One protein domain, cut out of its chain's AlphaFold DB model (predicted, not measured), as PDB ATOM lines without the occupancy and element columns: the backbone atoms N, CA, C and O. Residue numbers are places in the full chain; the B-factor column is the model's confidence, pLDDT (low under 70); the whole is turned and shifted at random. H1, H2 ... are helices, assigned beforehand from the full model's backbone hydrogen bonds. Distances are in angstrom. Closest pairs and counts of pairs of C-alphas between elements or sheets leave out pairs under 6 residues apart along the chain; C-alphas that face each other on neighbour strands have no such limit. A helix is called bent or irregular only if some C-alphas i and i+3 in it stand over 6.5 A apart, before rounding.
ATOM      1  N   ALA A 145     -57.562 -23.735 -22.587       41.12
ATOM      2  CA  ALA A 145     -58.424 -24.826 -23.039       41.12
ATOM      3  C   ALA A 145     -59.204 -24.474 -24.320       41.12
ATOM      4  O   ALA A 145     -59.193 -25.251 -25.271       41.12
ATOM      5  N   CYS A 146     -59.814 -23.289 -24.403       38.88
ATOM      6  CA  CYS A 146     -60.522 -22.820 -25.599       38.88
ATOM      7  C   CYS A 146     -59.583 -22.634 -26.796       38.88
ATOM      8  O   CYS A 146     -59.947 -22.996 -27.911       38.88
ATOM      9  N   THR A 147     -58.364 -22.138 -26.578       44.16
ATOM     10  CA  THR A 147     -57.351 -22.008 -27.637       44.16
ATOM     11  C   THR A 147     -56.934 -23.386 -28.144       44.16
ATOM     12  O   THR A 147     -56.892 -23.607 -29.350       44.16
ATOM     13  N   TRP A 148     -56.723 -24.351 -27.244       44.31
ATOM     14  CA  TRP A 148     -56.427 -25.738 -27.604       44.31
ATOM     15  C   TRP A 148     -57.589 -26.428 -28.328       44.31
ATOM     16  O   TRP A 148     -57.344 -27.172 -29.275       44.31
ATOM     17  N   ILE A 149     -58.841 -26.177 -27.933       41.44
ATOM     18  CA  ILE A 149     -60.040 -26.757 -28.563       41.44
ATOM     19  C   ILE A 149     -60.270 -26.162 -29.953       41.44
ATOM     20  O   ILE A 149     -60.444 -26.913 -30.910       41.44
ATOM     21  N   LEU A 150     -60.227 -24.834 -30.091       40.22
ATOM     22  CA  LEU A 150     -60.389 -24.155 -31.379       40.22
ATOM     23  C   LEU A 150     -59.267 -24.540 -32.348       40.22
ATOM     24  O   LEU A 150     -59.524 -24.797 -33.522       40.22
ATOM     25  N   PHE A 151     -58.043 -24.688 -31.840       46.88
ATOM     26  CA  PHE A 151     -56.917 -25.182 -32.620       46.88
ATOM     27  C   PHE A 151     -57.100 -26.660 -33.006       46.88
ATOM     28  O   PHE A 151     -56.962 -27.021 -34.171       46.88
ATOM     29  N   ALA A 152     -57.492 -27.530 -32.072       42.00
ATOM     30  CA  ALA A 152     -57.774 -28.933 -32.371       42.00
ATOM     31  C   ALA A 152     -58.896 -29.094 -33.410       42.00
ATOM     32  O   ALA A 152     -58.805 -29.982 -34.253       42.00
ATOM     33  N   MET A 153     -59.919 -28.233 -33.388       39.62
ATOM     34  CA  MET A 153     -60.996 -28.230 -34.380       39.62
ATOM     35  C   MET A 153     -60.540 -27.712 -35.747       39.62
ATOM     36  O   MET A 153     -60.909 -28.296 -36.764       39.62
ATOM     37  N   GLN A 154     -59.691 -26.681 -35.789       47.78
ATOM     38  CA  GLN A 154     -59.131 -26.156 -37.038       47.78
ATOM     39  C   GLN A 154     -58.267 -27.194 -37.775       47.78
ATOM     40  O   GLN A 154     -58.229 -27.208 -39.005       47.78
ATOM     41  N   TRP A 155     -57.615 -28.091 -37.032       44.53
ATOM     42  CA  TRP A 155     -56.693 -29.094 -37.575       44.53
ATOM     43  C   TRP A 155     -57.224 -30.534 -37.522       44.53
ATOM     44  O   TRP A 155     -56.535 -31.456 -37.961       44.53
ATOM     45  N   ALA A 156     -58.459 -30.750 -37.058       39.91
ATOM     46  CA  ALA A 156     -59.107 -32.062 -37.033       39.91
ATOM     47  C   ALA A 156     -59.103 -32.781 -38.402       39.91
ATOM     48  O   ALA A 156     -58.784 -33.973 -38.425       39.91
ATOM     49  N   PRO A 157     -59.328 -32.107 -39.551       42.34
ATOM     50  CA  PRO A 157     -59.231 -32.754 -40.862       42.34
ATOM     51  C   PRO A 157     -57.808 -33.227 -41.198       42.34
ATOM     52  O   PRO A 157     -57.639 -34.230 -41.886       42.34
ATOM     53  N   LEU A 158     -56.783 -32.534 -40.686       39.81
ATOM     54  CA  LEU A 158     -55.379 -32.906 -40.867       39.81
ATOM     55  C   LEU A 158     -54.982 -34.053 -39.933       39.81
ATOM     56  O   LEU A 158     -54.198 -34.911 -40.318       39.81
ATOM     57  N   SER A 159     -55.559 -34.111 -38.729       41.19
ATOM     58  CA  SER A 159     -55.257 -35.157 -37.745       41.19
ATOM     59  C   SER A 159     -55.500 -36.567 -38.292       41.19
ATOM     60  O   SER A 159     -54.688 -37.452 -38.061       41.19
ATOM     61  N   HIS A 160     -56.536 -36.759 -39.113       43.44
ATOM     62  CA  HIS A 160     -56.834 -38.053 -39.730       43.44
ATOM     63  C   HIS A 160     -55.814 -38.451 -40.814       43.44
ATOM     64  O   HIS A 160     -55.556 -39.637 -41.009       43.44
ATOM     65  N   ALA A 161     -55.212 -37.473 -41.502       39.78
ATOM     66  CA  ALA A 161     -54.114 -37.700 -42.443       39.78
ATOM     67  C   ALA A 161     -52.776 -37.936 -41.717       39.78
ATOM     68  O   ALA A 161     -51.946 -38.701 -42.194       39.78
ATOM     69  N   LEU A 162     -52.595 -37.322 -40.545       40.97
ATOM     70  CA  LEU A 162     -51.413 -37.445 -39.682       40.97
ATOM     71  C   LEU A 162     -51.413 -38.697 -38.789       40.97
ATOM     72  O   LEU A 162     -50.377 -39.036 -38.231       40.97
ATOM     73  N   MET A 163     -52.557 -39.374 -38.647       41.41
ATOM     74  CA  MET A 163     -52.679 -40.682 -37.984       41.41
ATOM     75  C   MET A 163     -52.436 -41.870 -38.930       41.41
ATOM     76  O   MET A 163     -52.649 -43.021 -38.551       41.41
ATOM     77  N   THR A 164     -51.974 -41.613 -40.157       49.16
ATOM     78  CA  THR A 164     -51.296 -42.643 -40.957       49.16
ATOM     79  C   THR A 164     -50.066 -43.154 -40.191       49.16
ATOM     80  O   THR A 164     -49.540 -42.420 -39.350       49.16
ATOM     81  N   PRO A 165     -49.641 -44.420 -40.388       52.34
ATOM     82  CA  PRO A 165     -48.547 -45.015 -39.620       52.34
ATOM     83  C   PRO A 165     -47.355 -44.059 -39.556       52.34
ATOM     84  O   PRO A 165     -46.895 -43.553 -40.581       52.34
ATOM     85  N   ALA A 166     -46.902 -43.777 -38.331       54.47
ATOM     86  CA  ALA A 166     -45.943 -42.717 -38.026       54.47
ATOM     87  C   ALA A 166     -44.647 -42.812 -38.854       54.47
ATOM     88  O   ALA A 166     -44.005 -41.791 -39.104       54.47
ATOM     89  N   ASP A 167     -44.304 -44.014 -39.319       54.22
ATOM     90  CA  ASP A 167     -43.168 -44.287 -40.195       54.22
ATOM     91  C   ASP A 167     -43.256 -43.512 -41.524       54.22
ATOM     92  O   ASP A 167     -42.284 -42.868 -41.924       54.22
ATOM     93  N   ASP A 168     -44.430 -43.481 -42.167       65.38
ATOM     94  CA  ASP A 168     -44.634 -42.755 -43.428       65.38
ATOM     95  C   ASP A 168     -44.706 -41.243 -43.197       65.38
ATOM     96  O   ASP A 168     -44.235 -40.457 -44.023       65.38
ATOM     97  N   PHE A 169     -45.271 -40.821 -42.062       67.62
ATOM     98  CA  PHE A 169     -45.382 -39.410 -41.705       67.62
ATOM     99  C   PHE A 169     -44.003 -38.770 -41.513       67.62
ATOM    100  O   PHE A 169     -43.707 -37.751 -42.143       67.62
ATOM    101  N   TRP A 170     -43.139 -39.377 -40.693       68.06
ATOM    102  CA  TRP A 170     -41.801 -38.846 -40.435       68.06
ATOM    103  C   TRP A 170     -40.906 -38.910 -41.668       68.06
ATOM    104  O   TRP A 170     -40.202 -37.938 -41.939       68.06
ATOM    105  N   ASP A 171     -40.962 -39.992 -42.447       73.12
ATOM    106  CA  ASP A 171     -40.180 -40.102 -43.681       73.12
ATOM    107  C   ASP A 171     -40.648 -39.065 -44.721       73.12
ATOM    108  O   ASP A 171     -39.835 -38.370 -45.328       73.12
ATOM    109  N   THR A 172     -41.961 -38.845 -44.858       75.00
ATOM    110  CA  THR A 172     -42.510 -37.797 -45.738       75.00
ATOM    111  C   THR A 172     -42.098 -36.399 -45.285       75.00
ATOM    112  O   THR A 172     -41.701 -35.577 -46.110       75.00
ATOM    113  N   LEU A 173     -42.155 -36.122 -43.983       72.25
ATOM    114  CA  LEU A 173     -41.843 -34.815 -43.408       72.25
ATOM    115  C   LEU A 173     -40.336 -34.508 -43.482       72.25
ATOM    116  O   LEU A 173     -39.959 -33.393 -43.847       72.25
ATOM    117  N   LEU A 174     -39.477 -35.507 -43.251       75.62
ATOM    118  CA  LEU A 174     -38.026 -35.412 -43.449       75.62
ATOM    119  C   LEU A 174     -37.661 -35.226 -44.922       75.62
ATOM    120  O   LEU A 174     -36.805 -34.399 -45.232       75.62
ATOM    121  N   ARG A 175     -38.325 -35.936 -45.841       78.19
ATOM    122  CA  ARG A 175     -38.136 -35.744 -47.286       78.19
ATOM    123  C   ARG A 175     -38.576 -34.350 -47.724       78.19
ATOM    124  O   ARG A 175     -37.842 -33.711 -48.468       78.19
ATOM    125  N   LEU A 176     -39.711 -33.846 -47.233       74.31
ATOM    126  CA  LEU A 176     -40.169 -32.477 -47.508       74.31
ATOM    127  C   LEU A 176     -39.146 -31.442 -47.021       74.31
ATOM    128  O   LEU A 176     -38.764 -30.546 -47.773       74.31
ATOM    129  N   ALA A 177     -38.657 -31.598 -45.787       73.50
ATOM    130  CA  ALA A 177     -37.645 -30.720 -45.210       73.50
ATOM    131  C   ALA A 177     -36.317 -30.781 -45.986       73.50
ATOM    132  O   ALA A 177     -35.719 -29.743 -46.263       73.50
ATOM    133  N   ALA A 178     -35.880 -31.976 -46.393       76.94
ATOM    134  CA  ALA A 178     -34.682 -32.160 -47.206       76.94
ATOM    135  C   ALA A 178     -34.819 -31.499 -48.585       76.94
ATOM    136  O   ALA A 178     -33.883 -30.843 -49.036       76.94
ATOM    137  N   VAL A 179     -35.986 -31.598 -49.233       75.56
ATOM    138  CA  VAL A 179     -36.242 -30.889 -50.496       75.56
ATOM    139  C   VAL A 179     -36.152 -29.378 -50.279       75.56
ATOM    140  O   VAL A 179     -35.478 -28.705 -51.053       75.56
ATOM    141  N   CYS A 180     -36.720 -28.832 -49.199       74.62
ATOM    142  CA  CYS A 180     -36.582 -27.405 -48.897       74.62
ATOM    143  C   CYS A 180     -35.133 -26.943 -48.738       74.62
ATOM    144  O   CYS A 180     -34.834 -25.819 -49.130       74.62
ATOM    145  N   LEU A 181     -34.249 -27.787 -48.200       76.44
ATOM    146  CA  LEU A 181     -32.825 -27.470 -48.039       76.44
ATOM    147  C   LEU A 181     -32.037 -27.498 -49.360       76.44
ATOM    148  O   LEU A 181     -30.972 -26.896 -49.431       76.44
ATOM    149  N   VAL A 182     -32.529 -28.202 -50.385       82.62
ATOM    150  CA  VAL A 182     -31.824 -28.393 -51.667       82.62
ATOM    151  C   VAL A 182     -32.323 -27.441 -52.761       82.62
ATOM    152  O   VAL A 182     -31.589 -27.157 -53.707       82.62
ATOM    153  N   VAL A 183     -33.556 -26.932 -52.661       81.31
ATOM    154  CA  VAL A 183     -34.113 -26.025 -53.676       81.31
ATOM    155  C   VAL A 183     -33.360 -24.678 -53.663       81.31
ATOM    156  O   VAL A 183     -33.247 -24.062 -52.602       81.31
ATOM    157  N   PRO A 184     -32.866 -24.192 -54.820       80.81
ATOM    158  CA  PRO A 184     -32.134 -22.930 -54.914       80.81
ATOM    159  C   PRO A 184     -33.008 -21.726 -54.541       80.81
ATOM    160  O   PRO A 184     -34.201 -21.700 -54.847       80.81
ATOM    161  N   GLU A 185     -32.392 -20.711 -53.928       80.56
ATOM    162  CA  GLU A 185     -33.041 -19.480 -53.455       80.56
ATOM    163  C   GLU A 185     -33.521 -18.599 -54.621       80.56
ATOM    164  O   GLU A 185     -32.921 -17.591 -54.985       80.56
ATOM    165  N   THR A 186     -34.630 -18.989 -55.237       89.81
ATOM    166  CA  THR A 186     -35.420 -18.117 -56.109       89.81
ATOM    167  C   THR A 186     -36.604 -17.541 -55.319       89.81
ATOM    168  O   THR A 186     -37.047 -18.158 -54.347       89.81
ATOM    169  N   PRO A 187     -37.174 -16.383 -55.705       85.38
ATOM    170  CA  PRO A 187     -38.321 -15.797 -54.997       85.38
ATOM    171  C   PRO A 187     -39.525 -16.749 -54.910       85.38
ATOM    172  O   PRO A 187     -40.239 -16.785 -53.910       85.38
ATOM    173  N   THR A 188     -39.728 -17.565 -55.947       78.50
ATOM    174  CA  THR A 188     -40.766 -18.601 -56.005       78.50
ATOM    175  C   THR A 188     -40.433 -19.798 -55.116       78.50
ATOM    176  O   THR A 188     -41.314 -20.300 -54.416       78.50
ATOM    177  N   ALA A 189     -39.169 -20.226 -55.077       79.88
ATOM    178  CA  ALA A 189     -38.709 -21.253 -54.148       79.88
ATOM    179  C   ALA A 189     -38.841 -20.822 -52.683       79.88
ATOM    180  O   ALA A 189     -39.250 -21.635 -51.862       79.88
ATOM    181  N   ALA A 190     -38.569 -19.557 -52.360       76.94
ATOM    182  CA  ALA A 190     -38.695 -19.033 -51.001       76.94
ATOM    183  C   ALA A 190     -40.147 -19.093 -50.491       76.94
ATOM    184  O   ALA A 190     -40.393 -19.496 -49.353       76.94
ATOM    185  N   ALA A 191     -41.123 -18.758 -51.343       81.00
ATOM    186  CA  ALA A 191     -42.541 -18.902 -51.009       81.00
ATOM    187  C   ALA A 191     -42.918 -20.375 -50.759       81.00
ATOM    188  O   ALA A 191     -43.565 -20.696 -49.762       81.00
ATOM    189  N   TRP A 192     -42.441 -21.282 -51.615       82.19
ATOM    190  CA  TRP A 192     -42.689 -22.718 -51.477       82.19
ATOM    191  C   TRP A 192     -42.007 -23.335 -50.240       82.19
ATOM    192  O   TRP A 192     -42.615 -24.139 -49.529       82.19
ATOM    193  N   GLN A 193     -40.773 -22.927 -49.934       79.69
ATOM    194  CA  GLN A 193     -40.048 -23.312 -48.719       79.69
ATOM    195  C   GLN A 193     -40.792 -22.850 -47.466       79.69
ATOM    196  O   GLN A 193     -40.928 -23.622 -46.520       79.69
ATOM    197  N   LEU A 194     -41.314 -21.619 -47.461       84.31
ATOM    198  CA  LEU A 194     -42.076 -21.089 -46.334       84.31
ATOM    199  C   LEU A 194     -43.355 -21.898 -46.086       84.31
ATOM    200  O   LEU A 194     -43.643 -22.247 -44.942       84.31
ATOM    201  N   ASP A 195     -44.115 -22.214 -47.133       82.56
ATOM    202  CA  ASP A 195     -45.346 -22.999 -46.996       82.56
ATOM    203  C   ASP A 195     -45.068 -24.448 -46.593       82.56
ATOM    204  O   ASP A 195     -45.770 -25.007 -45.748       82.56
ATOM    205  N   THR A 196     -43.979 -25.026 -47.099       78.62
ATOM    206  CA  THR A 196     -43.516 -26.345 -46.665       78.62
ATOM    207  C   THR A 196     -43.104 -26.338 -45.196       78.62
ATOM    208  O   THR A 196     -43.485 -27.231 -44.443       78.62
ATOM    209  N   LEU A 197     -42.393 -25.305 -44.741       80.19
ATOM    210  CA  LEU A 197     -41.976 -25.171 -43.348       80.19
ATOM    211  C   LEU A 197     -43.176 -24.955 -42.412       80.19
ATOM    212  O   LEU A 197     -43.203 -25.506 -41.313       80.19
ATOM    213  N   LYS A 198     -44.212 -24.231 -42.857       82.75
ATOM    214  CA  LYS A 198     -45.499 -24.151 -42.141       82.75
ATOM    215  C   LYS A 198     -46.172 -25.520 -42.040       82.75
ATOM    216  O   LYS A 198     -46.655 -25.862 -40.965       82.75
ATOM    217  N   ALA A 199     -46.192 -26.301 -43.122       79.88
ATOM    218  CA  ALA A 199     -46.775 -27.642 -43.127       79.88
ATOM    219  C   ALA A 199     -46.007 -28.607 -42.206       79.88
ATOM    220  O   ALA A 199     -46.619 -29.317 -41.410       79.88
ATOM    221  N   VAL A 200     -44.672 -28.572 -42.250       80.12
ATOM    222  CA  VAL A 200     -43.777 -29.312 -41.348       80.12
ATOM    223  C   VAL A 200     -44.050 -28.933 -39.892       80.12
ATOM    224  O   VAL A 200     -44.285 -29.811 -39.066       80.12
ATOM    225  N   ASN A 201     -44.102 -27.635 -39.577       81.44
ATOM    226  CA  ASN A 201     -44.399 -27.158 -38.226       81.44
ATOM    227  C   ASN A 201     -45.793 -27.586 -37.755       81.44
ATOM    228  O   ASN A 201     -45.940 -28.007 -36.610       81.44
ATOM    229  N   ALA A 202     -46.805 -27.519 -38.624       82.62
ATOM    230  CA  ALA A 202     -48.153 -27.983 -38.307       82.62
ATOM    231  C   ALA A 202     -48.182 -29.494 -38.035       82.62
ATOM    232  O   ALA A 202     -48.820 -29.930 -37.078       82.62
ATOM    233  N   GLY A 203     -47.448 -30.285 -38.824       83.19
ATOM    234  CA  GLY A 203     -47.294 -31.722 -38.615       83.19
ATOM    235  C   GLY A 203     -46.607 -32.053 -37.287       83.19
ATOM    236  O   GLY A 203     -47.135 -32.839 -36.506       83.19
ATOM    237  N   VAL A 204     -45.469 -31.416 -36.993       82.75
ATOM    238  CA  VAL A 204     -44.748 -31.588 -35.717       82.75
ATOM    239  C   VAL A 204     -45.633 -31.185 -34.541       82.75
ATOM    240  O   VAL A 204     -45.716 -31.909 -33.552       82.75
ATOM    241  N   PHE A 205     -46.341 -30.060 -34.650       84.44
ATOM    242  CA  PHE A 205     -47.256 -29.615 -33.608       84.44
ATOM    243  C   PHE A 205     -48.380 -30.628 -33.383       84.44
ATOM    244  O   PHE A 205     -48.641 -31.017 -32.249       84.44
ATOM    245  N   ALA A 206     -49.021 -31.105 -34.449       83.12
ATOM    246  CA  ALA A 206     -50.073 -32.105 -34.346       83.12
ATOM    247  C   ALA A 206     -49.567 -33.435 -33.761       83.12
ATOM    248  O   ALA A 206     -50.287 -34.054 -32.979       83.12
ATOM    249  N   TYR A 207     -48.326 -33.834 -34.054       85.12
ATOM    250  CA  TYR A 207     -47.676 -34.969 -33.398       85.12
ATOM    251  C   TYR A 207     -47.483 -34.730 -31.894       85.12
ATOM    252  O   TYR A 207     -47.819 -35.599 -31.092       85.12
ATOM    253  N   ILE A 208     -47.021 -33.539 -31.490       86.56
ATOM    254  CA  ILE A 208     -46.906 -33.152 -30.073       86.56
ATOM    255  C   ILE A 208     -48.278 -33.218 -29.390       86.56
ATOM    256  O   ILE A 208     -48.396 -33.801 -28.315       86.56
ATOM    257  N   VAL A 209     -49.332 -32.695 -30.027       88.06
ATOM    258  CA  VAL A 209     -50.709 -32.797 -29.512       88.06
ATOM    259  C   VAL A 209     -51.151 -34.253 -29.409       88.06
ATOM    260  O   VAL A 209     -51.802 -34.620 -28.436       88.06
ATOM    261  N   GLY A 210     -50.806 -35.092 -30.387       87.25
ATOM    262  CA  GLY A 210     -51.072 -36.528 -30.357       87.25
ATOM    263  C   GLY A 210     -50.399 -37.210 -29.166       87.25
ATOM    264  O   GLY A 210     -51.061 -37.934 -28.423       87.25
ATOM    265  N   CYS A 211     -49.123 -36.904 -28.921       89.12
ATOM    266  CA  CYS A 211     -48.380 -37.394 -27.762       89.12
ATOM    267  C   CYS A 211     -49.035 -36.933 -26.455       89.12
ATOM    268  O   CYS A 211     -49.307 -37.758 -25.591       89.12
ATOM    269  N   LEU A 212     -49.390 -35.653 -26.331       90.00
ATOM    270  CA  LEU A 212     -50.092 -35.128 -25.156       90.00
ATOM    271  C   LEU A 212     -51.463 -35.785 -24.952       90.00
ATOM    272  O   LEU A 212     -51.811 -36.160 -23.843       90.00
ATOM    273  N   LYS A 213     -52.250 -35.983 -26.011       91.00
ATOM    274  CA  LYS A 213     -53.538 -36.683 -25.909       91.00
ATOM    275  C   LYS A 213     -53.353 -38.131 -25.475       91.00
ATOM    276  O   LYS A 213     -54.138 -38.628 -24.674       91.00
ATOM    277  N   SER A 214     -52.307 -38.796 -25.959       90.00
ATOM    278  CA  SER A 214     -52.029 -40.181 -25.584       90.00
ATOM    279  C   SER A 214     -51.674 -40.375 -24.112       90.00
ATOM    280  O   SER A 214     -51.825 -41.487 -23.608       90.00
ATOM    281  N   THR A 215     -51.270 -39.323 -23.388       91.00
ATOM    282  CA  THR A 215     -51.067 -39.426 -21.935       91.00
ATOM    283  C   THR A 215     -52.382 -39.598 -21.184       91.00
ATOM    284  O   THR A 215     -52.360 -39.974 -20.020       91.00
ATOM    285  N   LEU A 216     -53.514 -39.287 -21.824       90.38
ATOM    286  CA  LEU A 216     -54.858 -39.344 -21.247       90.38
ATOM    287  C   LEU A 216     -55.638 -40.592 -21.683       90.38
ATOM    288  O   LEU A 216     -56.754 -40.812 -21.215       90.38
ATOM    289  N   LEU A 217     -55.079 -41.399 -22.587       89.56
ATOM    290  CA  LEU A 217     -55.717 -42.601 -23.114       89.56
ATOM    291  C   LEU A 217     -55.163 -43.838 -22.402       89.56
ATOM    292  O   LEU A 217     -53.976 -44.144 -22.494       89.56
ATOM    293  N   PHE A 218     -56.042 -44.573 -21.724       89.62
ATOM    294  CA  PHE A 218     -55.698 -45.782 -20.977       89.62
ATOM    295  C   PHE A 218     -56.565 -46.954 -21.432       89.62
ATOM    296  O   PHE A 218     -57.768 -46.804 -21.636       89.62
ATOM    297  N   SER A 219     -55.963 -48.137 -21.560       88.19
ATOM    298  CA  SER A 219     -56.646 -49.365 -21.994       88.19
ATOM    299  C   SER A 219     -57.401 -50.096 -20.874       88.19
ATOM    300  O   SER A 219     -58.042 -51.112 -21.134       88.19
ATOM    301  N   GLY A 220     -57.355 -49.608 -19.629       90.56
ATOM    302  CA  GLY A 220     -58.044 -50.239 -18.504       90.56
ATOM    303  C   GLY A 220     -58.017 -49.413 -17.221       90.56
ATOM    304  O   GLY A 220     -57.230 -48.480 -17.085       90.56
ATOM    305  N   LEU A 221     -58.866 -49.793 -16.258       90.62
ATOM    306  CA  LEU A 221     -59.044 -49.076 -14.990       90.62
ATOM    307  C   LEU A 221     -57.761 -49.031 -14.144       90.62
ATOM    308  O   LEU A 221     -57.425 -47.985 -13.600       90.62
ATOM    309  N   ILE A 222     -57.036 -50.150 -14.042       92.56
ATOM    310  CA  ILE A 222     -55.829 -50.244 -13.203       92.56
ATOM    311  C   ILE A 222     -54.732 -49.270 -13.683       92.56
ATOM    312  O   ILE A 222     -54.282 -48.471 -12.861       92.56
ATOM    313  N   PRO A 223     -54.325 -49.250 -14.974       88.94
ATOM    314  CA  PRO A 223     -53.390 -48.244 -15.484       88.94
ATOM    315  C   PRO A 223     -53.835 -46.803 -15.231       88.94
ATOM    316  O   PRO A 223     -53.009 -45.986 -14.835       88.94
ATOM    317  N   THR A 224     -55.126 -46.496 -15.397       93.06
ATOM    318  CA  THR A 224     -55.665 -45.156 -15.121       93.06
ATOM    319  C   THR A 224     -55.507 -44.778 -13.652       93.06
ATOM    320  O   THR A 224     -55.059 -43.675 -13.349       93.06
ATOM    321  N   LEU A 225     -55.845 -45.681 -12.725       93.94
ATOM    322  CA  LEU A 225     -55.713 -45.436 -11.286       93.94
ATOM    323  C   LEU A 225     -54.249 -45.249 -10.873       93.94
ATOM    324  O   LEU A 225     -53.944 -44.307 -10.147       93.94
ATOM    325  N   LEU A 226     -53.340 -46.098 -11.364       92.62
ATOM    326  CA  LEU A 226     -51.906 -45.979 -11.085       92.62
ATOM    327  C   LEU A 226     -51.314 -44.695 -11.671       92.62
ATOM    328  O   LEU A 226     -50.551 -44.012 -10.991       92.62
ATOM    329  N   PHE A 227     -51.698 -44.339 -12.899       94.81
ATOM    330  CA  PHE A 227     -51.280 -43.091 -13.525       94.81
ATOM    331  C   PHE A 227     -51.773 -41.879 -12.736       94.81
ATOM    332  O   PHE A 227     -50.983 -41.002 -12.408       94.81
ATOM    333  N   THR A 228     -53.063 -41.849 -12.397       95.06
ATOM    334  CA  THR A 228     -53.682 -40.717 -11.692       95.06
ATOM    335  C   THR A 228     -53.070 -40.560 -10.305       95.06
ATOM    336  O   THR A 228     -52.744 -39.447  -9.902       95.06
ATOM    337  N   ARG A 229     -52.834 -41.678  -9.605       96.69
ATOM    338  CA  ARG A 229     -52.142 -41.689  -8.317       96.69
ATOM    339  C   ARG A 229     -50.719 -41.152  -8.438       96.69
ATOM    340  O   ARG A 229     -50.394 -40.190  -7.753       96.69
ATOM    341  N   GLY A 230     -49.903 -41.704  -9.336       94.69
ATOM    342  CA  GLY A 230     -48.519 -41.261  -9.516       94.69
ATOM    343  C   GLY A 230     -48.411 -39.805  -9.975       94.69
ATOM    344  O   GLY A 230     -47.554 -39.072  -9.488       94.69
ATOM    345  N   LEU A 231     -49.318 -39.356 -10.846       96.06
ATOM    346  CA  LEU A 231     -49.409 -37.959 -11.260       96.06
ATOM    347  C   LEU A 231     -49.808 -37.052 -10.088       96.06
ATOM    348  O   LEU A 231     -49.232 -35.983  -9.945       96.06
ATOM    349  N   SER A 232     -50.748 -37.468  -9.234       96.88
ATOM    350  CA  SER A 232     -51.159 -36.680  -8.063       96.88
ATOM    351  C   SER A 232     -50.070 -36.597  -6.988       96.88
ATOM    352  O   SER A 232     -49.834 -35.520  -6.449       96.88
ATOM    353  N   GLU A 233     -49.369 -37.701  -6.718       97.38
ATOM    354  CA  GLU A 233     -48.305 -37.767  -5.711       97.38
ATOM    355  C   GLU A 233     -47.073 -36.976  -6.174       97.38
ATOM    356  O   GLU A 233     -46.643 -36.040  -5.508       97.38
ATOM    357  N   VAL A 234     -46.524 -37.297  -7.347       97.50
ATOM    358  CA  VAL A 234     -45.283 -36.672  -7.833       97.50
ATOM    359  C   VAL A 234     -45.538 -35.311  -8.454       97.50
ATOM    360  O   VAL A 234     -44.767 -34.378  -8.239       97.50
ATOM    361  N   GLY A 235     -46.617 -35.183  -9.227       96.00
ATOM    362  CA  GLY A 235     -46.996 -33.913  -9.832       96.00
ATOM    363  C   GLY A 235     -47.358 -32.881  -8.772       96.00
ATOM    364  O   GLY A 235     -46.891 -31.753  -8.871       96.00
ATOM    365  N   GLY A 236     -48.069 -33.283  -7.711       96.44
ATOM    366  CA  GLY A 236     -48.354 -32.411  -6.573       96.44
ATOM    367  C   GLY A 236     -47.083 -31.915  -5.879       96.44
ATOM    368  O   GLY A 236     -46.964 -30.722  -5.611       96.44
ATOM    369  N   LEU A 237     -46.098 -32.795  -5.660       97.19
ATOM    370  CA  LEU A 237     -44.802 -32.403  -5.091       97.19
ATOM    371  C   LEU A 237     -44.022 -31.451  -6.014       97.19
ATOM    372  O   LEU A 237     -43.500 -30.444  -5.543       97.19
ATOM    373  N   LEU A 238     -43.966 -31.733  -7.321       96.00
ATOM    374  CA  LEU A 238     -43.298 -30.869  -8.304       96.00
ATOM    375  C   LEU A 238     -43.968 -29.488  -8.417       96.00
ATOM    376  O   LEU A 238     -43.291 -28.464  -8.521       96.00
ATOM    377  N   GLU A 239     -45.300 -29.451  -8.403       97.12
ATOM    378  CA  GLU A 239     -46.075 -28.213  -8.469       97.12
ATOM    379  C   GLU A 239     -45.870 -27.352  -7.220       97.12
ATOM    380  O   GLU A 239     -45.656 -26.146  -7.349       97.12
ATOM    381  N   GLN A 240     -45.887 -27.969  -6.034       96.88
ATOM    382  CA  GLN A 240     -45.702 -27.281  -4.755       96.88
ATOM    383  C   GLN A 240     -44.271 -26.772  -4.558       96.88
ATOM    384  O   GLN A 240     -44.088 -25.672  -4.041       96.88
ATOM    385  N   ALA A 241     -43.263 -27.555  -4.949       96.00
ATOM    386  CA  ALA A 241     -41.865 -27.207  -4.710       96.00
ATOM    387  C   ALA A 241     -41.287 -26.219  -5.738       96.00
ATOM    388  O   ALA A 241     -40.385 -25.457  -5.393       96.00
ATOM    389  N   TRP A 242     -41.790 -26.201  -6.982       94.69
ATOM    390  CA  TRP A 242     -41.266 -25.318  -8.035       94.69
ATOM    391  C   TRP A 242     -42.330 -24.408  -8.642       94.69
ATOM    392  O   TRP A 242     -42.289 -23.200  -8.425       94.69
ATOM    393  N   SER A 243     -43.228 -24.945  -9.474       96.00
ATOM    394  CA  SER A 243     -44.385 -24.218 -10.023       96.00
ATOM    395  C   SER A 243     -45.254 -25.119 -10.916       96.00
ATOM    396  O   SER A 243     -44.751 -26.094 -11.489       96.00
ATOM    397  N   PRO A 244     -46.519 -24.733 -11.180       95.62
ATOM    398  CA  PRO A 244     -47.373 -25.407 -12.165       95.62
ATOM    399  C   PRO A 244     -46.789 -25.393 -13.589       95.62
ATOM    400  O   PRO A 244     -47.018 -26.312 -14.383       95.62
ATOM    401  N   LEU A 245     -46.008 -24.359 -13.928       94.00
ATOM    402  CA  LEU A 245     -45.344 -24.242 -15.228       94.00
ATOM    403  C   LEU A 245     -44.251 -25.307 -15.394       94.00
ATOM    404  O   LEU A 245     -44.170 -25.936 -16.448       94.00
ATOM    405  N   VAL A 246     -43.444 -25.538 -14.351       93.44
ATOM    406  CA  VAL A 246     -42.396 -26.574 -14.349       93.44
ATOM    407  C   VAL A 246     -43.019 -27.959 -14.494       93.44
ATOM    408  O   VAL A 246     -42.544 -28.746 -15.312       93.44
ATOM    409  N   LEU A 247     -44.114 -28.239 -13.779       96.44
ATOM    410  CA  LEU A 247     -44.857 -29.490 -13.942       96.44
ATOM    411  C   LEU A 247     -45.364 -29.662 -15.382       96.44
ATOM    412  O   LEU A 247     -45.143 -30.703 -16.000       96.44
ATOM    413  N   SER A 248     -45.992 -28.626 -15.946       95.19
ATOM    414  CA  SER A 248     -46.536 -28.655 -17.312       95.19
ATOM    415  C   SER A 248     -45.451 -28.918 -18.361       95.19
ATOM    416  O   SER A 248     -45.657 -29.702 -19.291       95.19
ATOM    417  N   LEU A 249     -44.273 -28.305 -18.198       94.38
ATOM    418  CA  LEU A 249     -43.132 -28.509 -19.087       94.38
ATOM    419  C   LEU A 249     -42.599 -29.946 -19.003       94.38
ATOM    420  O   LEU A 249     -42.300 -30.544 -20.038       94.38
ATOM    421  N   HIS A 250     -42.517 -30.521 -17.802       96.00
ATOM    422  CA  HIS A 250     -42.105 -31.914 -17.625       96.00
ATOM    423  C   HIS A 250     -43.120 -32.888 -18.224       96.00
ATOM    424  O   HIS A 250     -42.731 -33.789 -18.958       96.00
ATOM    425  N   ILE A 251     -44.421 -32.673 -18.008       95.69
ATOM    426  CA  ILE A 251     -45.465 -33.498 -18.631       95.69
ATOM    427  C   ILE A 251     -45.326 -33.465 -20.156       95.69
ATOM    428  O   ILE A 251     -45.294 -34.518 -20.789       95.69
ATOM    429  N   ALA A 252     -45.184 -32.275 -20.747       94.00
ATOM    430  CA  ALA A 252     -45.061 -32.135 -22.193       94.00
ATOM    431  C   ALA A 252     -43.784 -32.780 -22.747       94.00
ATOM    432  O   ALA A 252     -43.840 -33.514 -23.734       94.00
ATOM    433  N   THR A 253     -42.637 -32.547 -22.107       93.19
ATOM    434  CA  THR A 253     -41.353 -33.113 -22.549       93.19
ATOM    435  C   THR A 253     -41.322 -34.629 -22.393       93.19
ATOM    436  O   THR A 253     -40.957 -35.322 -23.342       93.19
ATOM    437  N   CYS A 254     -41.779 -35.169 -21.260       94.56
ATOM    438  CA  CYS A 254     -41.875 -36.611 -21.054       94.56
ATOM    439  C   CYS A 254     -42.861 -37.264 -22.027       94.56
ATOM    440  O   CYS A 254     -42.542 -38.317 -22.574       94.56
ATOM    441  N   ALA A 255     -44.015 -36.644 -22.301       93.50
ATOM    442  CA  ALA A 255     -45.002 -37.174 -23.242       93.50
ATOM    443  C   ALA A 255     -44.443 -37.261 -24.666       93.50
ATOM    444  O   ALA A 255     -44.576 -38.292 -25.324       93.50
ATOM    445  N   VAL A 256     -43.788 -36.193 -25.135       91.25
ATOM    446  CA  VAL A 256     -43.179 -36.153 -26.470       91.25
ATOM    447  C   VAL A 256     -42.027 -37.147 -26.566       91.25
ATOM    448  O   VAL A 256     -41.988 -37.927 -27.513       91.25
ATOM    449  N   LEU A 257     -41.117 -37.178 -25.588       89.44
ATOM    450  CA  LEU A 257     -39.993 -38.120 -25.593       89.44
ATOM    451  C   LEU A 257     -40.479 -39.569 -25.567       89.44
ATOM    452  O   LEU A 257     -40.019 -40.377 -26.369       89.44
ATOM    453  N   ALA A 258     -41.435 -39.893 -24.698       89.75
ATOM    454  CA  ALA A 258     -42.027 -41.221 -24.644       89.75
ATOM    455  C   ALA A 258     -42.710 -41.591 -25.966       89.75
ATOM    456  O   ALA A 258     -42.536 -42.712 -26.438       89.75
ATOM    457  N   GLY A 259     -43.421 -40.649 -26.592       88.12
ATOM    458  CA  GLY A 259     -44.054 -40.859 -27.890       88.12
ATOM    459  C   GLY A 259     -43.031 -41.175 -28.974       88.12
ATOM    460  O   GLY A 259     -43.167 -42.178 -29.674       88.12
ATOM    461  N   VAL A 260     -41.955 -40.387 -29.036       86.56
ATOM    462  CA  VAL A 260     -40.839 -40.588 -29.967       86.56
ATOM    463  C   VAL A 260     -40.187 -41.954 -29.740       86.56
ATOM    464  O   VAL A 260     -40.045 -42.736 -30.680       86.56
ATOM    465  N   PHE A 261     -39.838 -42.289 -28.495       85.94
ATOM    466  CA  PHE A 261     -39.221 -43.577 -28.171       85.94
ATOM    467  C   PHE A 261     -40.142 -44.762 -28.453       85.94
ATOM    468  O   PHE A 261     -39.657 -45.798 -28.903       85.94
ATOM    469  N   GLN A 262     -41.449 -44.629 -28.234       85.56
ATOM    470  CA  GLN A 262     -42.407 -45.678 -28.561       85.56
ATOM    471  C   GLN A 262     -42.529 -45.871 -30.073       85.56
ATOM    472  O   GLN A 262     -42.515 -47.012 -30.528       85.56
ATOM    473  N   THR A 263     -42.578 -44.784 -30.855       82.75
ATOM    474  CA  THR A 263     -42.582 -44.863 -32.325       82.75
ATOM    475  C   THR A 263     -41.350 -45.617 -32.836       82.75
ATOM    476  O   THR A 263     -41.471 -46.485 -33.694       82.75
ATOM    477  N   PHE A 264     -40.168 -45.364 -32.264       81.81
ATOM    478  CA  PHE A 264     -38.939 -46.051 -32.675       81.81
ATOM    479  C   PHE A 264     -38.795 -47.479 -32.131       81.81
ATOM    480  O   PHE A 264     -38.237 -48.338 -32.814       81.81
ATOM    481  N   GLY A 265     -39.240 -47.735 -30.900       83.88
ATOM    482  CA  GLY A 265     -39.075 -49.026 -30.228       83.88
ATOM    483  C   GLY A 265     -40.139 -50.056 -30.600       83.88
ATOM    484  O   GLY A 265     -39.855 -51.252 -30.624       83.88
ATOM    485  N   ALA A 266     -41.352 -49.603 -30.911       84.19
ATOM    486  CA  ALA A 266     -42.499 -50.447 -31.221       84.19
ATOM    487  C   ALA A 266     -43.349 -49.827 -32.349       84.19
ATOM    488  O   ALA A 266     -44.518 -49.503 -32.124       84.19
ATOM    489  N   PRO A 267     -42.808 -49.708 -33.582       77.06
ATOM    490  CA  PRO A 267     -43.509 -49.074 -34.713       77.06
ATOM    491  C   PRO A 267     -44.835 -49.766 -35.071       77.06
ATOM    492  O   PRO A 267     -45.704 -49.198 -35.720       77.06
ATOM    493  N   GLN A 268     -45.011 -51.007 -34.611       77.81
ATOM    494  CA  GLN A 268     -46.161 -51.856 -34.917       77.81
ATOM    495  C   GLN A 268     -47.369 -51.570 -34.018       77.81
ATOM    496  O   GLN A 268     -48.447 -52.106 -34.262       77.81
ATOM    497  N   VAL A 269     -47.200 -50.759 -32.967       76.12
ATOM    498  CA  VAL A 269     -48.285 -50.367 -32.067       76.12
ATOM    499  C   VAL A 269     -48.824 -49.013 -32.543       76.12
ATOM    500  O   VAL A 269     -48.192 -47.989 -32.294       76.12
ATOM    501  N   PRO A 270     -49.988 -48.973 -33.220       62.69
ATOM    502  CA  PRO A 270     -50.518 -47.745 -33.821       62.69
ATOM    503  C   PRO A 270     -50.952 -46.709 -32.776       62.69
ATOM    504  O   PRO A 270     -51.076 -45.526 -33.084       62.69
ATOM    505  N   ALA A 271     -51.183 -47.143 -31.534       67.94
ATOM    506  CA  ALA A 271     -51.498 -46.270 -30.419       67.94
ATOM    507  C   ALA A 271     -50.235 -45.982 -29.603       67.94
ATOM    508  O   ALA A 271     -49.742 -46.833 -28.861       67.94
ATOM    509  N   VAL A 272     -49.743 -44.751 -29.706       67.38
ATOM    510  CA  VAL A 272     -48.815 -44.200 -28.719       67.38
ATOM    511  C   VAL A 272     -49.551 -44.197 -27.368       67.38
ATOM    512  O   VAL A 272     -50.669 -43.699 -27.299       67.38
ATOM    513  N   ILE A 273     -48.992 -44.813 -26.322       77.81
ATOM    514  CA  ILE A 273     -49.533 -44.851 -24.953       77.81
ATOM    515  C   ILE A 273     -48.429 -44.318 -24.045       77.81
ATOM    516  O   ILE A 273     -47.536 -45.046 -23.617       77.81
ATOM    517  N   THR A 274     -48.473 -43.019 -23.769       82.75
ATOM    518  CA  THR A 274     -47.383 -42.313 -23.070       82.75
ATOM    519  C   THR A 274     -47.659 -42.070 -21.595       82.75
ATOM    520  O   THR A 274     -46.741 -41.691 -20.874       82.75
ATOM    521  N   GLY A 275     -48.885 -42.320 -21.118       89.31
ATOM    522  CA  GLY A 275     -49.296 -42.027 -19.741       89.31
ATOM    523  C   GLY A 275     -48.313 -42.558 -18.686       89.31
ATOM    524  O   GLY A 275     -47.710 -41.761 -17.965       89.31
ATOM    525  N   PRO A 276     -48.052 -43.876 -18.615       91.44
ATOM    526  CA  PRO A 276     -47.117 -44.427 -17.630       91.44
ATOM    527  C   PRO A 276     -45.701 -43.841 -17.735       91.44
ATOM    528  O   PRO A 276     -45.066 -43.562 -16.720       91.44
ATOM    529  N   ALA A 277     -45.225 -43.594 -18.957       92.25
ATOM    530  CA  ALA A 277     -43.902 -43.029 -19.192       92.25
ATOM    531  C   ALA A 277     -43.782 -41.580 -18.693       92.25
ATOM    532  O   ALA A 277     -42.721 -41.199 -18.202       92.25
ATOM    533  N   VAL A 278     -44.865 -40.791 -18.747       95.56
ATOM    534  CA  VAL A 278     -44.901 -39.455 -18.134       95.56
ATOM    535  C   VAL A 278     -44.705 -39.549 -16.629       95.56
ATOM    536  O   VAL A 278     -43.854 -38.846 -16.099       95.56
ATOM    537  N   VAL A 279     -45.416 -40.445 -15.942       96.19
ATOM    538  CA  VAL A 279     -45.270 -40.609 -14.485       96.19
ATOM    539  C   VAL A 279     -43.848 -41.033 -14.123       96.19
ATOM    540  O   VAL A 279     -43.245 -40.428 -13.241       96.19
ATOM    541  N   CYS A 280     -43.266 -42.002 -14.836       95.00
ATOM    542  CA  CYS A 280     -41.862 -42.379 -14.645       95.00
ATOM    543  C   CYS A 280     -40.910 -41.194 -14.866       95.00
ATOM    544  O   CYS A 280     -39.994 -40.982 -14.074       95.00
ATOM    545  N   GLY A 281     -41.141 -40.400 -15.913       95.25
ATOM    546  CA  GLY A 281     -40.369 -39.193 -16.194       95.25
ATOM    547  C   GLY A 281     -40.479 -38.143 -15.087       95.25
ATOM    548  O   GLY A 281     -39.468 -37.560 -14.707       95.25
ATOM    549  N   LEU A 282     -41.668 -37.964 -14.505       96.19
ATOM    550  CA  LEU A 282     -41.882 -37.072 -13.364       96.19
ATOM    551  C   LEU A 282     -41.156 -37.561 -12.106       96.19
ATOM    552  O   LEU A 282     -40.570 -36.742 -11.405       96.19
ATOM    553  N   TYR A 283     -41.134 -38.871 -11.830       96.94
ATOM    554  CA  TYR A 283     -40.355 -39.427 -10.714       96.94
ATOM    555  C   TYR A 283     -38.859 -39.135 -10.873       96.94
ATOM    556  O   TYR A 283     -38.203 -38.717  -9.919       96.94
ATOM    557  N   VAL A 284     -38.325 -39.313 -12.086       95.56
ATOM    558  CA  VAL A 284     -36.924 -38.984 -12.391       95.56
ATOM    559  C   VAL A 284     -36.681 -37.483 -12.252       95.56
ATOM    560  O   VAL A 284     -35.698 -37.089 -11.634       95.56
ATOM    561  N   ALA A 285     -37.577 -36.641 -12.769       94.69
ATOM    562  CA  ALA A 285     -37.471 -35.189 -12.644       94.69
ATOM    563  C   ALA A 285     -37.456 -34.743 -11.177       94.69
ATOM    564  O   ALA A 285     -36.592 -33.964 -10.786       94.69
ATOM    565  N   LEU A 286     -38.357 -35.285 -10.352       95.44
ATOM    566  CA  LEU A 286     -38.397 -35.014  -8.919       95.44
ATOM    567  C   LEU A 286     -37.084 -35.427  -8.244       95.44
ATOM    568  O   LEU A 286     -36.497 -34.623  -7.525       95.44
ATOM    569  N   ALA A 287     -36.583 -36.636  -8.510       94.25
ATOM    570  CA  ALA A 287     -35.316 -37.106  -7.950       94.25
ATOM    571  C   ALA A 287     -34.132 -36.212  -8.359       94.25
ATOM    572  O   ALA A 287     -33.303 -35.860  -7.523       94.25
ATOM    573  N   MET A 288     -34.077 -35.793  -9.626       94.12
ATOM    574  CA  MET A 288     -33.037 -34.896 -10.138       94.12
ATOM    575  C   MET A 288     -33.117 -33.511  -9.503       94.12
ATOM    576  O   MET A 288     -32.090 -32.937  -9.153       94.12
ATOM    577  N   HIS A 289     -34.322 -32.980  -9.326       93.00
ATOM    578  CA  HIS A 289     -34.513 -31.701  -8.667       93.00
ATOM    579  C   HIS A 289     -34.158 -31.752  -7.175       93.00
ATOM    580  O   HIS A 289     -33.548 -30.811  -6.676       93.00
ATOM    581  N   MET A 290     -34.467 -32.852  -6.483       90.94
ATOM    582  CA  MET A 290     -34.068 -33.064  -5.087       90.94
ATOM    583  C   MET A 290     -32.549 -33.225  -4.944       90.94
ATOM    584  O   MET A 290     -31.968 -32.701  -4.003       90.94
ATOM    585  N   ALA A 291     -31.892 -33.888  -5.899       90.69
ATOM    586  CA  ALA A 291     -30.433 -34.001  -5.927       90.69
ATOM    587  C   ALA A 291     -29.735 -32.676  -6.287       90.69
ATOM    588  O   ALA A 291     -28.599 -32.443  -5.881       90.69
ATOM    589  N   ALA A 292     -30.393 -31.824  -7.079       85.69
ATOM    590  CA  ALA A 292     -29.864 -30.532  -7.505       85.69
ATOM    591  C   ALA A 292     -30.141 -29.401  -6.507       85.69
ATOM    592  O   ALA A 292     -29.457 -28.380  -6.568       85.69
ATOM    593  N   ALA A 293     -31.131 -29.554  -5.622       80.31
ATOM    594  CA  ALA A 293     -31.382 -28.607  -4.550       80.31
ATOM    595  C   ALA A 293     -30.147 -28.596  -3.631       80.31
ATOM    596  O   ALA A 293     -29.863 -29.604  -2.982       80.31
ATOM    597  N   VAL A 384     -21.520 -34.568 -13.669       38.94
ATOM    598  CA  VAL A 384     -21.657 -36.033 -13.587       38.94
ATOM    599  C   VAL A 384     -23.137 -36.440 -13.616       38.94
ATOM    600  O   VAL A 384     -23.488 -37.413 -14.277       38.94
ATOM    601  N   ALA A 385     -24.029 -35.646 -13.016       41.12
ATOM    602  CA  ALA A 385     -25.477 -35.869 -13.076       41.12
ATOM    603  C   ALA A 385     -26.046 -35.675 -14.498       41.12
ATOM    604  O   ALA A 385     -26.892 -36.450 -14.944       41.12
ATOM    605  N   ILE A 386     -25.523 -34.699 -15.252       40.62
ATOM    606  CA  ILE A 386     -25.889 -34.467 -16.663       40.62
ATOM    607  C   ILE A 386     -25.390 -35.605 -17.570       40.62
ATOM    608  O   ILE A 386     -26.087 -35.999 -18.502       40.62
ATOM    609  N   ALA A 387     -24.220 -36.180 -17.279       36.56
ATOM    610  CA  ALA A 387     -23.676 -37.316 -18.027       36.56
ATOM    611  C   ALA A 387     -24.367 -38.658 -17.705       36.56
ATOM    612  O   ALA A 387     -24.392 -39.551 -18.551       36.56
ATOM    613  N   LEU A 388     -24.947 -38.805 -16.508       37.12
ATOM    614  CA  LEU A 388     -25.651 -40.020 -16.071       37.12
ATOM    615  C   LEU A 388     -27.142 -40.035 -16.445       37.12
ATOM    616  O   LEU A 388     -27.731 -41.113 -16.529       37.12
ATOM    617  N   LEU A 389     -27.736 -38.872 -16.732       44.41
ATOM    618  CA  LEU A 389     -29.127 -38.713 -17.181       44.41
ATOM    619  C   LEU A 389     -29.502 -39.629 -18.367       44.41
ATOM    620  O   LEU A 389     -30.532 -40.300 -18.281       44.41
ATOM    621  N   PRO A 390     -28.688 -39.757 -19.436       40.69
ATOM    622  CA  PRO A 390     -28.969 -40.688 -20.529       40.69
ATOM    623  C   PRO A 390     -28.875 -42.160 -20.110       40.69
ATOM    624  O   PRO A 390     -29.656 -42.974 -20.589       40.69
ATOM    625  N   GLY A 391     -27.952 -42.511 -19.208       36.06
ATOM    626  CA  GLY A 391     -27.751 -43.886 -18.736       36.06
ATOM    627  C   GLY A 391     -28.859 -44.368 -17.797       36.06
ATOM    628  O   GLY A 391     -29.320 -45.500 -17.916       36.06
ATOM    629  N   LEU A 392     -29.348 -43.493 -16.914       44.12
ATOM    630  CA  LEU A 392     -30.494 -43.761 -16.040       44.12
ATOM    631  C   LEU A 392     -31.814 -43.750 -16.813       44.12
ATOM    632  O   LEU A 392     -32.637 -44.642 -16.619       44.12
ATOM    633  N   ALA A 393     -31.989 -42.814 -17.753       44.25
ATOM    634  CA  ALA A 393     -33.115 -42.841 -18.684       44.25
ATOM    635  C   ALA A 393     -33.103 -44.120 -19.536       44.25
ATOM    636  O   ALA A 393     -34.156 -44.716 -19.743       44.25
ATOM    637  N   TYR A 394     -31.924 -44.594 -19.959       43.38
ATOM    638  CA  TYR A 394     -31.761 -45.866 -20.664       43.38
ATOM    639  C   TYR A 394     -32.032 -47.080 -19.769       43.38
ATOM    640  O   TYR A 394     -32.670 -48.018 -20.226       43.38
ATOM    641  N   GLY A 395     -31.618 -47.075 -18.498       40.75
ATOM    642  CA  GLY A 395     -31.917 -48.150 -17.543       40.75
ATOM    643  C   GLY A 395     -33.416 -48.267 -17.243       40.75
ATOM    644  O   GLY A 395     -33.985 -49.357 -17.307       40.75
ATOM    645  N   CYS A 396     -34.081 -47.131 -17.016       47.69
ATOM    646  CA  CYS A 396     -35.533 -47.065 -16.851       47.69
ATOM    647  C   CYS A 396     -36.275 -47.425 -18.148       47.69
ATOM    648  O   CYS A 396     -37.311 -48.080 -18.095       47.69
ATOM    649  N   TRP A 397     -35.733 -47.057 -19.315       53.94
ATOM    650  CA  TRP A 397     -36.271 -47.425 -20.627       53.94
ATOM    651  C   TRP A 397     -36.065 -48.904 -20.957       53.94
ATOM    652  O   TRP A 397     -36.996 -49.529 -21.437       53.94
ATOM    653  N   ALA A 398     -34.912 -49.504 -20.667       46.81
ATOM    654  CA  ALA A 398     -34.683 -50.935 -20.851       46.81
ATOM    655  C   ALA A 398     -35.614 -51.745 -19.940       46.81
ATOM    656  O   ALA A 398     -36.207 -52.723 -20.388       46.81
ATOM    657  N   GLY A 399     -35.827 -51.282 -18.702       42.03
ATOM    658  CA  GLY A 399     -36.827 -51.841 -17.793       42.03
ATOM    659  C   GLY A 399     -38.258 -51.696 -18.320       42.03
ATOM    660  O   GLY A 399     -38.994 -52.678 -18.365       42.03
ATOM    661  N   ALA A 400     -38.650 -50.502 -18.775       45.22
ATOM    662  CA  ALA A 400     -40.001 -50.217 -19.268       45.22
ATOM    663  C   ALA A 400     -40.303 -50.849 -20.638       45.22
ATOM    664  O   ALA A 400     -41.411 -51.322 -20.857       45.22
ATOM    665  N   ALA A 401     -39.331 -50.899 -21.550       44.66
ATOM    666  CA  ALA A 401     -39.434 -51.551 -22.853       44.66
ATOM    667  C   ALA A 401     -39.427 -53.076 -22.712       44.66
ATOM    668  O   ALA A 401     -40.193 -53.741 -23.405       44.66
ATOM    669  N   ALA A 402     -38.649 -53.633 -21.773       44.09
ATOM    670  CA  ALA A 402     -38.782 -55.035 -21.389       44.09
ATOM    671  C   ALA A 402     -40.193 -55.301 -20.841       44.09
ATOM    672  O   ALA A 402     -40.894 -56.164 -21.359       44.09
ATOM    673  N   LEU A 403     -40.674 -54.503 -19.883       45.47
ATOM    674  CA  LEU A 403     -42.035 -54.618 -19.340       45.47
ATOM    675  C   LEU A 403     -43.132 -54.477 -20.412       45.47
ATOM    676  O   LEU A 403     -44.114 -55.214 -20.371       45.47
ATOM    677  N   ALA A 404     -42.962 -53.582 -21.389       45.19
ATOM    678  CA  ALA A 404     -43.907 -53.360 -22.483       45.19
ATOM    679  C   ALA A 404     -43.900 -54.493 -23.523       45.19
ATOM    680  O   ALA A 404     -44.961 -54.878 -24.011       45.19
ATOM    681  N   LEU A 405     -42.735 -55.078 -23.827       45.12
ATOM    682  CA  LEU A 405     -42.624 -56.252 -24.704       45.12
ATOM    683  C   LEU A 405     -43.245 -57.510 -24.077       45.12
ATOM    684  O   LEU A 405     -43.728 -58.378 -24.802       45.12
ATOM    685  N   PHE A 406     -43.294 -57.584 -22.745       43.25
ATOM    686  CA  PHE A 406     -43.933 -58.674 -22.004       43.25
ATOM    687  C   PHE A 406     -45.392 -58.378 -21.598       43.25
ATOM    688  O   PHE A 406     -46.032 -59.221 -20.982       43.25
ATOM    689  N   GLN A 407     -45.996 -57.241 -21.968       44.03
ATOM    690  CA  GLN A 407     -47.376 -56.938 -21.551       44.03
ATOM    691  C   GLN A 407     -48.501 -57.818 -22.138       44.03
ATOM    692  O   GLN A 407     -49.488 -57.999 -21.423       44.03
ATOM    693  N   PRO A 408     -48.435 -58.414 -23.351       41.38
ATOM    694  CA  PRO A 408     -49.521 -59.292 -23.792       41.38
ATOM    695  C   PRO A 408     -49.433 -60.687 -23.162       41.38
ATOM    696  O   PRO A 408     -50.362 -61.482 -23.275       41.38
ATOM    697  N   MET A 409     -48.331 -60.988 -22.479       38.72
ATOM    698  CA  MET A 409     -48.095 -62.261 -21.838       38.72
ATOM    699  C   MET A 409     -47.397 -61.976 -20.509       38.72
ATOM    700  O   MET A 409     -46.179 -61.878 -20.488       38.72
ATOM    701  N   LEU A 410     -48.136 -61.958 -19.390       46.31
ATOM    702  CA  LEU A 410     -48.017 -63.004 -18.356       46.31
ATOM    703  C   LEU A 410     -48.499 -62.593 -16.959       46.31
ATOM    704  O   LEU A 410     -47.902 -61.765 -16.277       46.31
ATOM    705  N   GLY A 411     -49.467 -63.365 -16.465       45.44
ATOM    706  CA  GLY A 411     -49.346 -63.928 -15.126       45.44
ATOM    707  C   GLY A 411     -48.257 -65.013 -15.117       45.44
ATOM    708  O   GLY A 411     -48.165 -65.818 -16.040       45.44
ATOM    709  N   LEU A 412     -47.428 -65.013 -14.072       40.53
ATOM    710  CA  LEU A 412     -46.404 -66.004 -13.697       40.53
ATOM    711  C   LEU A 412     -45.222 -66.257 -14.660       40.53
ATOM    712  O   LEU A 412     -44.084 -66.244 -14.197       40.53
ATOM    713  N   TRP A 413     -45.403 -66.428 -15.975       42.31
ATOM    714  CA  TRP A 413     -44.242 -66.713 -16.841       42.31
ATOM    715  C   TRP A 413     -43.385 -65.486 -17.173       42.31
ATOM    716  O   TRP A 413     -42.265 -65.654 -17.642       42.31
ATOM    717  N   GLY A 414     -43.865 -64.256 -16.947       49.81
ATOM    718  CA  GLY A 414     -43.097 -63.035 -17.239       49.81
ATOM    719  C   GLY A 414     -41.881 -62.922 -16.322       49.81
ATOM    720  O   GLY A 414     -40.826 -62.432 -16.713       49.81
ATOM    721  N   LEU A 415     -42.003 -63.503 -15.127       47.44
ATOM    722  CA  LEU A 415     -40.930 -63.624 -14.152       47.44
ATOM    723  C   LEU A 415     -39.928 -64.721 -14.557       47.44
ATOM    724  O   LEU A 415     -38.723 -64.537 -14.420       47.44
ATOM    725  N   LEU A 416     -40.403 -65.818 -15.160       48.16
ATOM    726  CA  LEU A 416     -39.544 -66.879 -15.703       48.16
ATOM    727  C   LEU A 416     -38.795 -66.428 -16.977       48.16
ATOM    728  O   LEU A 416     -37.617 -66.733 -17.150       48.16
ATOM    729  N   GLY A 417     -39.464 -65.658 -17.843       51.66
ATOM    730  CA  GLY A 417     -38.904 -65.078 -19.065       51.66
ATOM    731  C   GLY A 417     -37.885 -63.969 -18.796       51.66
ATOM    732  O   GLY A 417     -36.882 -63.897 -19.499       51.66
ATOM    733  N   GLY A 418     -38.078 -63.168 -17.740       49.66
ATOM    734  CA  GLY A 418     -37.088 -62.189 -17.281       49.66
ATOM    735  C   GLY A 418     -35.786 -62.842 -16.801       49.66
ATOM    736  O   GLY A 418     -34.698 -62.391 -17.161       49.66
ATOM    737  N   CYS A 419     -35.884 -63.961 -16.076       47.88
ATOM    738  CA  CYS A 419     -34.716 -64.717 -15.618       47.88
ATOM    739  C   CYS A 419     -33.988 -65.454 -16.758       47.88
ATOM    740  O   CYS A 419     -32.760 -65.498 -16.761       47.88
ATOM    741  N   LEU A 420     -34.706 -65.986 -17.761       45.47
ATOM    742  CA  LEU A 420     -34.079 -66.589 -18.949       45.47
ATOM    743  C   LEU A 420     -33.518 -65.545 -19.931       45.47
ATOM    744  O   LEU A 420     -32.476 -65.778 -20.542       45.47
ATOM    745  N   GLY A 421     -34.165 -64.385 -20.068       49.09
ATOM    746  CA  GLY A 421     -33.713 -63.289 -20.929       49.09
ATOM    747  C   GLY A 421     -32.386 -62.679 -20.470       49.09
ATOM    748  O   GLY A 421     -31.532 -62.377 -21.303       49.09
ATOM    749  N   GLY A 422     -32.160 -62.602 -19.153       49.72
ATOM    750  CA  GLY A 422     -30.871 -62.199 -18.576       49.72
ATOM    751  C   GLY A 422     -29.717 -63.167 -18.879       49.72
ATOM    752  O   GLY A 422     -28.562 -62.753 -18.894       49.72
ATOM    753  N   LEU A 423     -30.021 -64.432 -19.189       43.00
ATOM    754  CA  LEU A 423     -29.040 -65.476 -19.516       43.00
ATOM    755  C   LEU A 423     -28.698 -65.551 -21.018       43.00
ATOM    756  O   LEU A 423     -27.634 -66.051 -21.374       43.00
ATOM    757  N   ILE A 424     -29.559 -65.026 -21.899       47.84
ATOM    758  CA  ILE A 424     -29.382 -65.039 -23.371       47.84
ATOM    759  C   ILE A 424     -28.847 -63.687 -23.902       47.84
ATOM    760  O   ILE A 424     -28.397 -63.577 -25.045       47.84
ATOM    761  N   ALA A 425     -28.817 -62.653 -23.058       43.53
ATOM    762  CA  ALA A 425     -28.347 -61.309 -23.396       43.53
ATOM    763  C   ALA A 425     -26.914 -61.194 -23.979       43.53
ATOM    764  O   ALA A 425     -26.691 -60.238 -24.722       43.53
ATOM    765  N   PRO A 426     -25.945 -62.114 -23.761       41.91
ATOM    766  CA  PRO A 426     -24.634 -61.971 -24.400       41.91
ATOM    767  C   PRO A 426     -24.583 -62.432 -25.869       41.91
ATOM    768  O   PRO A 426     -23.568 -62.201 -26.521       41.91
ATOM    769  N   THR A 427     -25.613 -63.102 -26.410       41.88
ATOM    770  CA  THR A 427     -25.499 -63.822 -27.704       41.88
ATOM    771  C   THR A 427     -26.480 -63.393 -28.800       41.88
ATOM    772  O   THR A 427     -26.450 -63.940 -29.902       41.88
ATOM    773  N   THR A 428     -27.293 -62.361 -28.581       43.44
ATOM    774  CA  THR A 428     -28.132 -61.738 -29.622       43.44
ATOM    775  C   THR A 428     -27.789 -60.249 -29.690       43.44
ATOM    776  O   THR A 428     -27.577 -59.622 -28.669       43.44
ATOM    777  N   SER A 429     -27.700 -59.544 -30.809       43.12
ATOM    778  CA  SER A 429     -27.873 -59.817 -32.231       43.12
ATOM    779  C   SER A 429     -27.500 -58.488 -32.928       43.12
ATOM    780  O   SER A 429     -27.717 -57.426 -32.338       43.12
ATOM    781  N   PRO A 430     -26.992 -58.470 -34.169       48.75
ATOM    782  CA  PRO A 430     -26.780 -57.252 -34.966       48.75
ATOM    783  C   PRO A 430     -27.965 -56.260 -34.998       48.75
ATOM    784  O   PRO A 430     -27.770 -55.095 -35.339       48.75
ATOM    785  N   LEU A 431     -29.177 -56.673 -34.604       44.91
ATOM    786  CA  LEU A 431     -30.333 -55.802 -34.360       44.91
ATOM    787  C   LEU A 431     -30.133 -54.792 -33.221       44.91
ATOM    788  O   LEU A 431     -30.573 -53.655 -33.366       44.91
ATOM    789  N   ILE A 432     -29.443 -55.154 -32.134       46.09
ATOM    790  CA  ILE A 432     -29.157 -54.233 -31.019       46.09
ATOM    791  C   ILE A 432     -28.184 -53.152 -31.488       46.09
ATOM    792  O   ILE A 432     -28.440 -51.970 -31.289       46.09
TER     793      ILE A 432
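This is residues 145 to 293 and 384 to 432 of the 491 residues of the protein "Hypothetical protein" of Chlamydomonas leiostraca (UniProt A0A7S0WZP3). Three helices, H4, H5 and H6, pack together as the core; the hairpin of H2 and H3 reaches away from it, the last part of H3 packs on H5, and H1 crosses H3. H7 lies near H5 and H6, and H8 lies beyond H7, far from the core. The printed part has 198 residues with eight named helices, H1 to H8 along the chain, and no named strand: all helix. It is only just loose, close to compact, with a radius of gyration of the C-alphas of 20.1 A and spans of 62 by 47 by 39 A.

Start at H1, residues 145 to 162, irregular with C-alphas 154 and 157 7.6 A apart; its residues 155 to 162 touch H3, residues 187 to 214, closest at the C-alphas of Ser 159 and Ala 206, 6.9 A. H2, residues 166 to 182, forms a hairpin with H3 at a shallow tilt of 25 degrees, closest at C-alphas 180 and 193, 5.4 A. Go on to H5, residues 244 to 265, which touches H3 at C-alphas 256 and 211, the closest, 5.5 A, about perpendicular at 81 degrees. H4, residues 221 to 241, touches H6, residues 275 to 292, the same way at 26 degrees, closest at C-alphas 231 and 279, 5.9 A. H5 touches H6 opposite ways at a steep tilt of 55 degrees, closest at C-alphas 254 and 278, 5.1 A. H7, residues 384 to 405, only just irregular with C-alphas 387 and 390 6.8 A apart, is near H6 and H8, residues 413 to 424. Every O i to N i+4 pair is within hydrogen-bond range in H2 to H6; H1 has 10 of 14, H7 16 of 18, H8 7 of 8.

Find C-alpha 145 at (-58.424, -24.826, -23.039), where H1 begins; H3 runs 40.6 A, and H8 ends at C-alpha 424, (-29.382, -65.039, -23.371).

Residues 294 to 383 are not printed; the gap is 15.2 A. Confidence is under 70 in residues 145 to 170, 270 to 272 and 384 to 432.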